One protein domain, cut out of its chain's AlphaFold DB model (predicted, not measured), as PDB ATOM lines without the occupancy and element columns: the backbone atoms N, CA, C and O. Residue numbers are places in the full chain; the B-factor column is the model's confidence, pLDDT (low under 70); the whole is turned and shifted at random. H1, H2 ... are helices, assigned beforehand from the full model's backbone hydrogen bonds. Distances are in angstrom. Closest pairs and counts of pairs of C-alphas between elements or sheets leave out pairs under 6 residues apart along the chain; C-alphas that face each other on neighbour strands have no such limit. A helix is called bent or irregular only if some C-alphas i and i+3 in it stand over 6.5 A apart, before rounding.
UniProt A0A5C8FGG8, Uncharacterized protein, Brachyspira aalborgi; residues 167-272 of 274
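This is residues 167 to 272 of the 274 residues of an uncharacterized protein of Brachyspira aalborgi (UniProt A0A5C8FGG8). The helices form a rounded cluster in which H3 runs nearest the middle, short H1 and the longer H6 lie on opposite sides of it, and the longest helix, H7, makes one edge beyond H6. The hairpin H4 and H5 covers another side, and the long link from H1 to H2 runs over the outside. The printed part has 106 residues with seven named helices, H1 to H7 in order, and no named strand; the class is all helix. It is compact, with a radius of gyration of the C-alphas of 12.9 A and spans of 32 by 28 by 26 A.

H7, residues 255 to 271, touches H6, residues 239 to 251, with its residues 258 to 262 alone; the closest C-alphas, of Lys 244 and Thr 258, are 6.0 A apart, at a steep tilt of 61 degrees, opposite ways. Residues 239 to 242 of H6 touch H5, residues 222 to 232, at a steep tilt of 60 degrees, with the closest C-alphas, of Ala 223 and Phe 239, 5.1 A apart. H5 and H4, residues 211 to 218, are a helical hairpin at a shallow tilt of 23 degrees, with the closest C-alphas, of Met 216 and Val 225, 4.9 A apart. H3, residues 191 to 205, is about perpendicular to H6 at 81 degrees and close but not clearly touching, its nearest C-alphas, of Tyr 201 and Trp 246, being 7.7 A apart. H3 touches H1, residues 167 to 171, at Ser 169 and Val 196, whose C-alphas are 5.6 A apart. H2, residues 184 to 187, touches H3 only at the corner, the closest C-alphas, of Leu 187 and Phe 194, being 4.6 A apart. In H3, H4, H5, H6 and H7 every O i to N i+4 pair is within hydrogen-bond range; H1 has 0 of 1, with 1 of 2 O i to N i+3 pairs, and H2 is too short for an O i to N i+4 pair.

H7 is 24.8 A long, H3 21.0 A, H6 17.9 A and H5 15.3 A. H1 begins at C-alpha 167 (1.788, 45.219, 57.005), and H7 ends at C-alpha 271 (-18.937, 46.064, 48.001). H1 is only just irregular, with C-alphas 168 and 171 6.8 A apart.

The two C-alphas farthest apart, of Asn 174 and Lys 256, are 35.1 A apart. The printed part has no cut, and the link from H1 to H2, 12 residues, is long. The mean pLDDT of the printed part is 86.2, with residues 173, 220 and 267 to 272 under 70.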
ATOM      1  N   ALA A 167       1.612  46.140  55.886       90.94
ATOM      2  CA  ALA A 167       1.788  45.219  57.005       90.94
ATOM      3  C   ALA A 167       1.963  43.757  56.548       90.94
ATOM      4  O   ALA A 167       2.896  43.065  56.972       90.94
ATOM      5  N   GLU A 168       1.141  43.298  55.601       89.44
ATOM      6  CA  GLU A 168       1.274  41.951  55.029       89.44
ATOM      7  C   GLU A 168       2.485  41.798  54.093       89.44
ATOM      8  O   GLU A 168       2.969  40.685  53.884       89.44
ATOM      9  N   SER A 169       3.045  42.902  53.583       88.44
ATOM     10  CA  SER A 169       4.284  42.875  52.793       88.44
ATOM     11  C   SER A 169       5.547  42.598  53.613       88.44
ATOM     12  O   SER A 169       6.596  42.344  53.021       88.44
ATOM     13  N   SER A 170       5.459  42.566  54.951       86.75
ATOM     14  CA  SER A 170       6.595  42.271  55.847       86.75
ATOM     15  C   SER A 170       7.364  40.992  55.495       86.75
ATOM     16  O   SER A 170       8.551  40.864  55.799       86.75
ATOM     17  N   ASN A 171       6.693  40.031  54.861       79.38
ATOM     18  CA  ASN A 171       7.277  38.753  54.475       79.38
ATOM     19  C   ASN A 171       7.919  38.772  53.080       79.38
ATOM     20  O   ASN A 171       8.813  37.959  52.834       79.38
ATOM     21  N   ILE A 172       7.545  39.713  52.199       79.81
ATOM     22  CA  ILE A 172       8.096  39.815  50.833       79.81
ATOM     23  C   ILE A 172       9.610  40.023  50.884       79.81
ATOM     24  O   ILE A 172      10.354  39.421  50.112       79.81
ATOM     25  N   ILE A 173      10.076  40.839  51.828       66.94
ATOM     26  CA  ILE A 173      11.501  41.145  52.015       66.94
ATOM     27  C   ILE A 173      12.290  39.880  52.379       66.94
ATOM     28  O   ILE A 173      13.401  39.679  51.899       66.94
ATOM     29  N   ASN A 174      11.664  38.969  53.127       70.50
ATOM     30  CA  ASN A 174      12.219  37.665  53.483       70.50
ATOM     31  C   ASN A 174      12.026  36.600  52.381       70.50
ATOM     32  O   ASN A 174      12.244  35.414  52.621       70.50
ATOM     33  N   GLY A 175      11.614  37.007  51.175       70.88
ATOM     34  CA  GLY A 175      11.460  36.135  50.011       70.88
ATOM     35  C   GLY A 175      10.173  35.311  49.989       70.88
ATOM     36  O   GLY A 175      10.089  34.351  49.226       70.88
ATOM     37  N   THR A 176       9.177  35.655  50.809       79.06
ATOM     38  CA  THR A 176       7.915  34.907  50.894       79.06
ATOM     39  C   THR A 176       6.704  35.824  50.771       79.06
ATOM     40  O   THR A 176       6.564  36.776  51.532       79.06
ATOM     41  N   ASN A 177       5.777  35.500  49.872       84.19
ATOM     42  CA  ASN A 177       4.481  36.165  49.779       84.19
ATOM     43  C   ASN A 177       3.371  35.213  50.254       84.19
ATOM     44  O   ASN A 177       2.927  34.346  49.503       84.19
ATOM     45  N   ASP A 178       2.892  35.402  51.488       82.62
ATOM     46  CA  ASP A 178       1.812  34.586  52.079       82.62
ATOM     47  C   ASP A 178       0.461  34.738  51.352       82.62
ATOM     48  O   ASP A 178      -0.470  33.965  51.582       82.62
ATOM     49  N   TYR A 179       0.353  35.735  50.474       86.88
ATOM     50  CA  TYR A 179      -0.817  36.047  49.662       86.88
ATOM     51  C   TYR A 179      -0.537  35.887  48.166       86.88
ATOM     52  O   TYR A 179      -1.255  36.479  47.356       86.88
ATOM     53  N   SER A 180       0.475  35.105  47.775       88.12
ATOM     54  CA  SER A 180       0.811  34.869  46.367       88.12
ATOM     55  C   SER A 180      -0.434  34.501  45.557       88.12
ATOM     56  O   SER A 180      -1.201  33.626  45.964       88.12
ATOM     57  N   ALA A 181      -0.637  35.178  44.432       90.81
ATOM     58  CA  ALA A 181      -1.765  34.957  43.537       90.81
ATOM     59  C   ALA A 181      -1.247  34.537  42.160       90.81
ATOM     60  O   ALA A 181      -0.512  35.287  41.510       90.81
ATOM     61  N   ASN A 182      -1.655  33.352  41.707       90.00
ATOM     62  CA  ASN A 182      -1.196  32.764  40.446       90.00
ATOM     63  C   ASN A 182      -2.093  33.125  39.253       90.00
ATOM     64  O   ASN A 182      -1.734  32.852  38.111       90.00
ATOM     65  N   SER A 183      -3.245  33.752  39.497       92.12
ATOM     66  CA  SER A 183      -4.127  34.267  38.449       92.12
ATOM     67  C   SER A 183      -4.765  35.599  38.840       92.12
ATOM     68  O   SER A 183      -4.769  35.997  40.009       92.12
ATOM     69  N   MET A 184      -5.340  36.285  37.850       91.62
ATOM     70  CA  MET A 184      -6.055  37.544  38.069       91.62
ATOM     71  C   MET A 184      -7.305  37.369  38.941       91.62
ATOM     72  O   MET A 184      -7.594  38.241  39.757       91.62
ATOM     73  N   ASP A 185      -7.995  36.232  38.844       88.94
ATOM     74  CA  ASP A 185      -9.143  35.931  39.710       88.94
ATOM     75  C   ASP A 185      -8.720  35.829  41.179       88.94
ATOM     76  O   ASP A 185      -9.433  36.273  42.083       88.94
ATOM     77  N   GLU A 186      -7.527  35.284  41.441       91.00
ATOM     78  CA  GLU A 186      -6.994  35.195  42.799       91.00
ATOM     79  C   GLU A 186      -6.674  36.563  43.395       91.00
ATOM     80  O   GLU A 186      -6.927  36.772  44.584       91.00
ATOM     81  N   LEU A 187      -6.212  37.516  42.577       90.19
ATOM     82  CA  LEU A 187      -5.968  38.892  43.022       90.19
ATOM     83  C   LEU A 187      -7.220  39.539  43.621       90.19
ATOM     84  O   LEU A 187      -7.104  40.376  44.514       90.19
ATOM     85  N   LEU A 188      -8.412  39.152  43.166       87.94
ATOM     86  CA  LEU A 188      -9.681  39.733  43.606       87.94
ATOM     87  C   LEU A 188     -10.333  38.980  44.780       87.94
ATOM     88  O   LEU A 188     -11.323  39.461  45.339       87.94
ATOM     89  N   LYS A 189      -9.779  37.833  45.214       85.56
ATOM     90  CA  LYS A 189     -10.318  37.053  46.348       85.56
ATOM     91  C   LYS A 189     -10.340  37.874  47.642       85.56
ATOM     92  O   LYS A 189     -11.333  37.846  48.377       85.56
ATOM     93  N   THR A 190      -9.263  38.614  47.915       82.81
ATOM     94  CA  THR A 190      -9.124  39.488  49.091       82.81
ATOM     95  C   THR A 190      -8.314  40.738  48.751       82.81
ATOM     96  O   THR A 190      -7.523  40.743  47.810       82.81
ATOM     97  N   LYS A 191      -8.453  41.791  49.567       81.75
ATOM     98  CA  LYS A 191      -7.626  42.999  49.430       81.75
ATOM     99  C   LYS A 191      -6.129  42.728  49.587       81.75
ATOM    100  O   LYS A 191      -5.321  43.381  48.936       81.75
ATOM    101  N   TYR A 192      -5.780  41.741  50.409       86.44
ATOM    102  CA  TYR A 192      -4.403  41.335  50.660       86.44
ATOM    103  C   TYR A 192      -3.776  40.676  49.428       86.44
ATOM    104  O   TYR A 192      -2.663  41.041  49.064       86.44
ATOM    105  N   HIS A 193      -4.506  39.806  48.714       89.25
ATOM    106  CA  HIS A 193      -4.018  39.248  47.447       89.25
ATOM    107  C   HIS A 193      -3.690  40.352  46.442       89.25
ATOM    108  O   HIS A 193      -2.593  40.370  45.892       89.25
ATOM    109  N   PHE A 194      -4.579  41.324  46.248       89.69
ATOM    110  CA  PHE A 194      -4.286  42.437  45.349       89.69
ATOM    111  C   PHE A 194      -3.083  43.271  45.813       89.69
ATOM    112  O   PHE A 194      -2.135  43.470  45.055       89.69
ATOM    113  N   ALA A 195      -3.123  43.768  47.053       89.50
ATOM    114  CA  ALA A 195      -2.153  44.737  47.551       89.50
ATOM    115  C   ALA A 195      -0.741  44.149  47.637       89.50
ATOM    116  O   ALA A 195       0.204  44.745  47.125       89.50
ATOM    117  N   VAL A 196      -0.604  42.960  48.230       90.69
ATOM    118  CA  VAL A 196       0.696  42.329  48.474       90.69
ATOM    119  C   VAL A 196       1.357  41.927  47.154       90.69
ATOM    120  O   VAL A 196       2.533  42.218  46.965       90.69
ATOM    121  N   ASN A 197       0.610  41.368  46.190       93.12
ATOM    122  CA  ASN A 197       1.181  41.028  44.876       93.12
ATOM    123  C   ASN A 197       1.558  42.278  44.065       93.12
ATOM    124  O   ASN A 197       2.573  42.264  43.369       93.12
ATOM    125  N   LEU A 198       0.791  43.372  44.164       92.56
ATOM    126  CA  LEU A 198       1.156  44.640  43.529       92.56
ATOM    127  C   LEU A 198       2.437  45.217  44.141       92.56
ATOM    128  O   LEU A 198       3.321  45.667  43.414       92.56
ATOM    129  N   PHE A 199       2.546  45.210  45.471       91.50
ATOM    130  CA  PHE A 199       3.710  45.746  46.172       91.50
ATOM    131  C   PHE A 199       4.957  44.906  45.910       91.50
ATOM    132  O   PHE A 199       6.004  45.473  45.607       91.50
ATOM    133  N   GLU A 200       4.834  43.577  45.931       92.19
ATOM    134  CA  GLU A 200       5.905  42.659  45.540       92.19
ATOM    135  C   GLU A 200       6.364  42.924  44.110       92.19
ATOM    136  O   GLU A 200       7.556  43.087  43.860       92.19
ATOM    137  N   TYR A 201       5.427  43.016  43.167       93.38
ATOM    138  CA  TYR A 201       5.756  43.274  41.773       93.38
ATOM    139  C   TYR A 201       6.502  44.603  41.596       93.38
ATOM    140  O   TYR A 201       7.543  44.631  40.941       93.38
ATOM    141  N   LEU A 202       6.017  45.687  42.209       92.56
ATOM    142  CA  LEU A 202       6.668  46.998  42.141       92.56
ATOM    143  C   LEU A 202       8.053  46.986  42.799       92.56
ATOM    144  O   LEU A 202       8.993  47.554  42.248       92.56
ATOM    145  N   TYR A 203       8.194  46.304  43.934       91.38
ATOM    146  CA  TYR A 203       9.468  46.118  44.623       91.38
ATOM    147  C   TYR A 203      10.480  45.363  43.754       91.38
ATOM    148  O   TYR A 203      11.601  45.831  43.562       91.38
ATOM    149  N   LEU A 204      10.077  44.238  43.157       91.62
ATOM    150  CA  LEU A 204      10.929  43.450  42.266       91.62
ATOM    151  C   LEU A 204      11.299  44.222  40.992       91.62
ATOM    152  O   LEU A 204      12.457  44.201  40.582       91.62
ATOM    153  N   LYS A 205      10.340  44.935  40.389       93.38
ATOM    154  CA  LYS A 205      10.556  45.757  39.188       93.38
ATOM    155  C   LYS A 205      11.492  46.941  39.459       93.38
ATOM    156  O   LYS A 205      12.259  47.320  38.583       93.38
ATOM    157  N   ASN A 206      11.481  47.475  40.682       92.00
ATOM    158  CA  ASN A 206      12.383  48.527  41.150       92.00
ATOM    159  C   ASN A 206      13.706  47.974  41.728       92.00
ATOM    160  O   ASN A 206      14.249  48.532  42.676       92.00
ATOM    161  N   ASN A 207      14.217  46.850  41.210       90.25
ATOM    162  CA  ASN A 207      15.480  46.233  41.644       90.25
ATOM    163  C   ASN A 207      15.581  45.970  43.157       90.25
ATOM    164  O   ASN A 207      16.671  46.038  43.723       90.25
ATOM    165  N   LYS A 208      14.455  45.665  43.814       88.88
ATOM    166  CA  LYS A 208      14.385  45.443  45.266       88.88
ATOM    167  C   LYS A 208      14.829  46.660  46.095       88.88
ATOM    168  O   LYS A 208      15.309  46.509  47.214       88.88
ATOM    169  N   ASP A 209      14.667  47.877  45.569       88.94
ATOM    170  CA  ASP A 209      14.892  49.094  46.348       88.94
ATOM    171  C   ASP A 209      13.680  49.403  47.246       88.94
ATOM    172  O   ASP A 209      12.566  49.695  46.789       88.94
ATOM    173  N   ASN A 210      13.947  49.382  48.554       85.44
ATOM    174  CA  ASN A 210      13.012  49.643  49.645       85.44
ATOM    175  C   ASN A 210      12.387  51.045  49.613       85.44
ATOM    176  O   ASN A 210      11.376  51.286  50.279       85.44
ATOM    177  N   SER A 211      12.938  51.979  48.828       85.94
ATOM    178  CA  SER A 211      12.365  53.314  48.648       85.94
ATOM    179  C   SER A 211      10.920  53.284  48.127       85.94
ATOM    180  O   SER A 211      10.176  54.237  48.367       85.94
ATOM    181  N   ILE A 212      10.500  52.179  47.495       87.19
ATOM    182  CA  ILE A 212       9.115  51.942  47.075       87.19
ATOM    183  C   ILE A 212       8.148  51.948  48.271       87.19
ATOM    184  O   ILE A 212       7.130  52.638  48.239       87.19
ATOM    185  N   PHE A 213       8.493  51.256  49.362       88.75
ATOM    186  CA  PHE A 213       7.657  51.157  50.559       88.75
ATOM    187  C   PHE A 213       7.614  52.494  51.302       88.75
ATOM    188  O   PHE A 213       6.556  52.921  51.762       88.75
ATOM    189  N   LYS A 214       8.732  53.231  51.326       88.00
ATOM    190  CA  LYS A 214       8.784  54.584  51.902       88.00
ATOM    191  C   LYS A 214       7.840  55.551  51.192       88.00
ATOM    192  O   LYS A 214       7.161  56.335  51.854       88.00
ATOM    193  N   ASP A 215       7.752  55.492  49.866       83.81
ATOM    194  CA  ASP A 215       6.814  56.328  49.107       83.81
ATOM    195  C   ASP A 215       5.356  55.927  49.346       83.81
ATOM    196  O   ASP A 215       4.479  56.795  49.425       83.81
ATOM    197  N   MET A 216       5.106  54.621  49.507       85.38
ATOM    198  CA  MET A 216       3.787  54.097  49.860       85.38
ATOM    199  C   MET A 216       3.301  54.612  51.217       85.38
ATOM    200  O   MET A 216       2.118  54.897  51.377       85.38
ATOM    201  N   ILE A 217       4.215  54.805  52.169       86.56
ATOM    202  CA  ILE A 217       3.907  55.341  53.500       86.56
ATOM    203  C   ILE A 217       3.726  56.861  53.466       86.56
ATOM    204  O   ILE A 217       2.807  57.392  54.089       86.56
ATOM    205  N   LYS A 218       4.584  57.584  52.730       83.56
ATOM    206  CA  LYS A 218       4.561  59.060  52.664       83.56
ATOM    207  C   LYS A 218       3.249  59.621  52.128       83.56
ATOM    208  O   LYS A 218       2.847  60.730  52.493       83.56
ATOM    209  N   ASN A 219       2.591  58.885  51.240       70.50
ATOM    210  CA  ASN A 219       1.420  59.366  50.534       70.50
ATOM    211  C   ASN A 219       0.155  58.695  51.060       70.50
ATOM    212  O   ASN A 219      -0.085  57.514  50.875       70.50
ATOM    213  N   GLY A 220      -0.727  59.480  51.672       64.81
ATOM    214  CA  GLY A 220      -1.958  58.943  52.254       64.81
ATOM    215  C   GLY A 220      -3.065  58.587  51.251       64.81
ATOM    216  O   GLY A 220      -4.213  58.500  51.673       64.81
ATOM    217  N   SER A 221      -2.788  58.483  49.945       80.62
ATOM    218  CA  SER A 221      -3.782  58.062  48.948       80.62
ATOM    219  C   SER A 221      -3.226  57.022  47.986       80.62
ATOM    220  O   SER A 221      -2.151  57.190  47.409       80.62
ATOM    221  N   ALA A 222      -4.011  55.976  47.748       78.44
ATOM    222  CA  ALA A 222      -3.656  54.860  46.882       78.44
ATOM    223  C   ALA A 222      -3.234  55.306  45.480       78.44
ATOM    224  O   ALA A 222      -2.243  54.836  44.927       78.44
ATOM    225  N   ALA A 223      -3.985  56.240  44.896       82.44
ATOM    226  CA  ALA A 223      -3.716  56.712  43.545       82.44
ATOM    227  C   ALA A 223      -2.343  57.387  43.427       82.44
ATOM    228  O   ALA A 223      -1.661  57.205  42.418       82.44
ATOM    229  N   LYS A 224      -1.943  58.154  44.450       83.31
ATOM    230  CA  LYS A 224      -0.658  58.855  44.480       83.31
ATOM    231  C   LYS A 224       0.482  57.887  44.780       83.31
ATOM    232  O   LYS A 224       1.459  57.873  44.042       83.31
ATOM    233  N   VAL A 225       0.292  57.030  45.782       83.44
ATOM    234  CA  VAL A 225       1.224  55.963  46.167       83.44
ATOM    235  C   VAL A 225       1.585  55.078  44.982       83.44
ATOM    236  O   VAL A 225       2.754  54.966  44.630       83.44
ATOM    237  N   ILE A 226       0.578  54.483  44.336       87.38
ATOM    238  CA  ILE A 226       0.813  53.561  43.224       87.38
ATOM    239  C   ILE A 226       1.461  54.295  42.059       87.38
ATOM    240  O   ILE A 226       2.364  53.742  41.449       87.38
ATOM    241  N   LYS A 227       1.059  55.544  41.780       89.44
ATOM    242  CA  LYS A 227       1.690  56.364  40.740       89.44
ATOM    243  C   LYS A 227       3.184  56.561  40.986       89.44
ATOM    244  O   LYS A 227       3.975  56.353  40.072       89.44
ATOM    245  N   GLU A 228       3.565  56.992  42.181       88.50
ATOM    246  CA  GLU A 228       4.969  57.251  42.517       88.50
ATOM    247  C   GLU A 228       5.793  55.963  42.499       88.50
ATOM    248  O   GLU A 228       6.827  55.911  41.834       88.50
ATOM    249  N   ALA A 229       5.271  54.904  43.118       87.75
ATOM    250  CA  ALA A 229       5.897  53.591  43.131       87.75
ATOM    251  C   ALA A 229       6.078  53.022  41.707       87.75
ATOM    252  O   ALA A 229       7.175  52.624  41.321       87.75
ATOM    253  N   GLY A 230       5.030  53.049  40.880       89.88
ATOM    254  CA  GLY A 230       5.103  52.595  39.491       89.88
ATOM    255  C   GLY A 230       6.090  53.402  38.654       89.88
ATOM    256  O   GLY A 230       6.879  52.811  37.921       89.88
ATOM    257  N   ASN A 231       6.121  54.729  38.809       89.56
ATOM    258  CA  ASN A 231       7.077  55.566  38.086       89.56
ATOM    259  C   ASN A 231       8.530  55.255  38.474       89.56
ATOM    260  O   ASN A 231       9.383  55.223  37.589       89.56
ATOM    261  N   LYS A 232       8.817  54.992  39.759       90.81
ATOM    262  CA  LYS A 232      10.145  54.525  40.197       90.81
ATOM    263  C   LYS A 232      10.514  53.182  39.577       90.81
ATOM    264  O   LYS A 232      11.616  53.029  39.069       90.81
ATOM    265  N   ALA A 233       9.551  52.268  39.503       90.50
ATOM    266  CA  ALA A 233       9.687  50.990  38.813       90.50
ATOM    267  C   ALA A 233       9.736  51.104  37.266       90.50
ATOM    268  O   ALA A 233       9.669  50.092  36.569       90.50
ATOM    269  N   GLY A 234       9.816  52.316  36.699       91.19
ATOM    270  CA  GLY A 234       9.898  52.549  35.253       91.19
ATOM    271  C   GLY A 234       8.567  52.428  34.498       91.19
ATOM    272  O   GLY A 234       8.549  52.466  33.267       91.19
ATOM    273  N   ILE A 235       7.441  52.313  35.204       93.12
ATOM    274  CA  ILE A 235       6.102  52.154  34.629       93.12
ATOM    275  C   ILE A 235       5.430  53.524  34.534       93.12
ATOM    276  O   ILE A 235       4.993  54.095  35.533       93.12
ATOM    277  N   LYS A 236       5.307  54.054  33.315       88.88
ATOM    278  CA  LYS A 236       4.658  55.351  33.078       88.88
ATOM    279  C   LYS A 236       3.138  55.236  33.188       88.88
ATOM    280  O   LYS A 236       2.517  54.425  32.506       88.88
ATOM    281  N   GLY A 237       2.517  56.117  33.969       89.19
ATOM    282  CA  GLY A 237       1.063  56.275  33.983       89.19
ATOM    283  C   GLY A 237       0.509  56.789  35.307       89.19
ATOM    284  O   GLY A 237       1.238  57.097  36.243       89.19
ATOM    285  N   GLY A 238      -0.818  56.911  35.381       88.94
ATOM    286  CA  GLY A 238      -1.529  57.022  36.658       88.94
ATOM    287  C   GLY A 238      -1.872  55.643  37.226       88.94
ATOM    288  O   GLY A 238      -1.554  54.628  36.611       88.94
ATOM    289  N   PHE A 239      -2.610  55.609  38.342       87.94
ATOM    290  CA  PHE A 239      -3.065  54.375  39.005       87.94
ATOM    291  C   PHE A 239      -3.541  53.298  38.018       87.94
ATOM    292  O   PHE A 239      -2.985  52.208  37.982       87.94
ATOM    293  N   LYS A 240      -4.516  53.623  37.153       89.44
ATOM    294  CA  LYS A 240      -5.049  52.661  36.176       89.44
ATOM    295  C   LYS A 240      -3.963  52.148  35.232       89.44
ATOM    296  O   LYS A 240      -3.871  50.947  35.048       89.44
ATOM    297  N   GLY A 241      -3.143  53.034  34.665       91.44
ATOM    298  CA  GLY A 241      -2.093  52.652  33.714       91.44
ATOM    299  C   GLY A 241      -1.082  51.679  34.318       91.44
ATOM    300  O   GLY A 241      -0.709  50.709  33.667       91.44
ATOM    301  N   ILE A 242      -0.722  51.886  35.585       93.19
ATOM    302  CA  ILE A 242       0.206  51.010  36.307       93.19
ATOM    303  C   ILE A 242      -0.418  49.642  36.572       93.19
ATOM    304  O   ILE A 242       0.224  48.634  36.299       93.19
ATOM    305  N   ILE A 243      -1.682  49.588  37.010       92.25
ATOM    306  CA  ILE A 243      -2.385  48.307  37.179       92.25
ATOM    307  C   ILE A 243      -2.502  47.566  35.845       92.25
ATOM    308  O   ILE A 243      -2.224  46.373  35.801       92.25
ATOM    309  N   LYS A 244      -2.843  48.263  34.748       93.31
ATOM    310  CA  LYS A 244      -2.905  47.656  33.408       93.31
ATOM    311  C   LYS A 244      -1.569  47.046  33.006       93.31
ATOM    312  O   LYS A 244      -1.528  45.901  32.583       93.31
ATOM    313  N   TYR A 245      -0.489  47.812  33.134       95.12
ATOM    314  CA  TYR A 245       0.844  47.334  32.787       95.12
ATOM    315  C   TYR A 245       1.219  46.098  33.608       95.12
ATOM    316  O   TYR A 245       1.630  45.090  33.039       95.12
ATOM    317  N   TRP A 246       0.995  46.153  34.924       94.94
ATOM    318  CA  TRP A 246       1.271  45.043  35.829       94.94
ATOM    319  C   TRP A 246       0.525  43.767  35.435       94.94
ATOM    320  O   TRP A 246       1.160  42.725  35.282       94.94
ATOM    321  N   VAL A 247      -0.799  43.828  35.242       94.75
ATOM    322  CA  VAL A 247      -1.570  42.602  34.976       94.75
ATOM    323  C   VAL A 247      -1.265  42.004  33.605       94.75
ATOM    324  O   VAL A 247      -1.209  40.784  33.471       94.75
ATOM    325  N   LYS A 248      -0.980  42.846  32.606       95.00
ATOM    326  CA  LYS A 248      -0.511  42.392  31.293       95.00
ATOM    327  C   LYS A 248       0.840  41.699  31.384       95.00
ATOM    328  O   LYS A 248       0.994  40.593  30.880       95.00
ATOM    329  N   GLU A 249       1.812  42.334  32.038       95.31
ATOM    330  CA  GLU A 249       3.166  41.789  32.133       95.31
ATOM    331  C   GLU A 249       3.204  40.507  32.973       95.31
ATOM    332  O   GLU A 249       3.870  39.546  32.599       95.31
ATOM    333  N   LYS A 250       2.490  40.473  34.104       94.56
ATOM    334  CA  LYS A 250       2.581  39.363  35.058       94.56
ATOM    335  C   LYS A 250       1.654  38.191  34.733       94.56
ATOM    336  O   LYS A 250       2.019  37.058  35.036       94.56
ATOM    337  N   TYR A 251       0.489  38.450  34.138       93.81
ATOM    338  CA  TYR A 251      -0.548  37.435  33.902       93.81
ATOM    339  C   TYR A 251      -0.900  37.246  32.420       93.81
ATOM    340  O   TYR A 251      -1.806  36.479  32.110       93.81
ATOM    341  N   GLY A 252      -0.206  37.924  31.498       92.75
ATOM    342  CA  GLY A 252      -0.424  37.761  30.056       92.75
ATOM    343  C   GLY A 252      -1.790  38.254  29.571       92.75
ATOM    344  O   GLY A 252      -2.268  37.800  28.535       92.75
ATOM    345  N   ALA A 253      -2.437  39.150  30.323       92.88
ATOM    346  CA  ALA A 253      -3.751  39.678  29.976       92.88
ATOM    347  C   ALA A 253      -3.711  40.492  28.670       92.88
ATOM    348  O   ALA A 253      -2.784  41.270  28.441       92.88
ATOM    349  N   ASP A 254      -4.747  40.375  27.841       93.19
ATOM    350  CA  ASP A 254      -4.962  41.286  26.715       93.19
ATOM    351  C   ASP A 254      -5.640  42.596  27.174       93.19
ATOM    352  O   ASP A 254      -5.943  42.794  28.358       93.19
ATOM    353  N   ASP A 255      -5.860  43.530  26.244       91.25
ATOM    354  CA  ASP A 255      -6.531  44.801  26.543       91.25
ATOM    355  C   ASP A 255      -7.928  44.602  27.137       91.25
ATOM    356  O   ASP A 255      -8.257  45.215  28.151       91.25
ATOM    357  N   LYS A 256      -8.732  43.709  26.552       93.12
ATOM    358  CA  LYS A 256     -10.116  43.476  26.978       93.12
ATOM    359  C   LYS A 256     -10.183  42.886  28.388       93.12
ATOM    360  O   LYS A 256     -10.927  43.380  29.228       93.12
ATOM    361  N   THR A 257      -9.372  41.870  28.663       92.12
ATOM    362  CA  THR A 257      -9.257  41.215  29.974       92.12
ATOM    363  C   THR A 257      -8.788  42.203  31.032       92.12
ATOM    364  O   THR A 257      -9.303  42.233  32.148       92.12
ATOM    365  N   THR A 258      -7.845  43.070  30.665       92.06
ATOM    366  CA  THR A 258      -7.341  44.122  31.544       92.06
ATOM    367  C   THR A 258      -8.422  45.151  31.901       92.06
ATOM    368  O   THR A 258      -8.495  45.585  33.053       92.06
ATOM    369  N   GLU A 259      -9.259  45.564  30.945       91.25
ATOM    370  CA  GLU A 259     -10.373  46.482  31.226       91.25
ATOM    371  C   GLU A 259     -11.423  45.833  32.128       91.25
ATOM    372  O   GLU A 259     -11.794  46.434  33.137       91.25
ATOM    373  N   ASN A 260     -11.819  44.591  31.831       90.50
ATOM    374  CA  ASN A 260     -12.760  43.832  32.657       90.50
ATOM    375  C   ASN A 260     -12.259  43.723  34.105       90.50
ATOM    376  O   ASN A 260     -12.977  44.055  35.043       90.50
ATOM    377  N   PHE A 261     -10.980  43.388  34.296       91.00
ATOM    378  CA  PHE A 261     -10.371  43.324  35.624       91.00
ATOM    379  C   PHE A 261     -10.437  44.652  36.387       91.00
ATOM    380  O   PHE A 261     -10.664  44.671  37.597       91.00
ATOM    381  N   LEU A 262     -10.242  45.787  35.710       89.12
ATOM    382  CA  LEU A 262     -10.363  47.099  36.351       89.12
ATOM    383  C   LEU A 262     -11.806  47.440  36.729       89.12
ATOM    384  O   LEU A 262     -12.019  48.191  37.686       89.12
ATOM    385  N   GLU A 263     -12.787  46.961  35.971       87.31
ATOM    386  CA  GLU A 263     -14.203  47.083  36.318       87.31
ATOM    387  C   GLU A 263     -14.539  46.227  37.534       87.31
ATOM    388  O   GLU A 263     -15.062  46.760  38.519       87.31
ATOM    389  N   ASP A 264     -14.114  44.966  37.529       85.19
ATOM    390  CA  ASP A 264     -14.276  44.053  38.656       85.19
ATOM    391  C   ASP A 264     -13.612  44.616  39.912       85.19
ATOM    392  O   ASP A 264     -14.251  44.734  40.956       85.19
ATOM    393  N   PHE A 265     -12.367  45.086  39.820       83.00
ATOM    394  CA  PHE A 265     -11.665  45.717  40.935       83.00
ATOM    395  C   PHE A 265     -12.448  46.895  41.538       83.00
ATOM    396  O   PHE A 265     -12.551  47.019  42.762       83.00
ATOM    397  N   LYS A 266     -13.046  47.764  40.707       80.50
ATOM    398  CA  LYS A 266     -13.883  48.875  41.203       80.50
ATOM    399  C   LYS A 266     -15.126  48.368  41.927       80.50
ATOM    400  O   LYS A 266     -15.497  48.949  42.947       80.50
ATOM    401  N   LEU A 267     -15.776  47.329  41.400       62.38
ATOM    402  CA  LEU A 267     -16.935  46.703  42.035       62.38
ATOM    403  C   LEU A 267     -16.529  46.100  43.386       62.38
ATOM    404  O   LEU A 267     -17.150  46.404  44.405       62.38
ATOM    405  N   TYR A 268     -15.422  45.359  43.436       65.44
ATOM    406  CA  TYR A 268     -14.887  44.782  44.670       65.44
ATOM    407  C   TYR A 268     -14.554  45.841  45.723       65.44
ATOM    408  O   TYR A 268     -14.922  45.657  46.886       65.44
ATOM    409  N   LYS A 269     -13.942  46.966  45.325       66.94
ATOM    410  CA  LYS A 269     -13.664  48.102  46.221       66.94
ATOM    411  C   LYS A 269     -14.941  48.724  46.803       66.94
ATOM    412  O   LYS A 269     -14.907  49.275  47.898       66.94
ATOM    413  N   ARG A 270     -16.063  48.668  46.075       55.50
ATOM    414  CA  ARG A 270     -17.356  49.227  46.504       55.50
ATOM    415  C   ARG A 270     -18.115  48.329  47.481       55.50
ATOM    416  O   ARG A 270     -18.774  48.855  48.370       55.50
ATOM    417  N   TYR A 271     -18.059  47.009  47.294       46.25
ATOM    418  CA  TYR A 271     -18.937  46.064  48.001       46.25
ATOM    419  C   TYR A 271     -18.284  45.320  49.166       46.25
ATOM    420  O   TYR A 271     -18.987  44.790  50.024       46.25
ATOM    421  N   LYS A 272     -16.952  45.271  49.226       50.78
ATOM    422  CA  LYS A 272     -16.218  44.766  50.389       50.78
ATOM    423  C   LYS A 272     -15.530  45.961  51.053       50.78
ATOM    424  O   LYS A 272     -15.130  46.895  50.372       50.78
TER     425      LYS A 272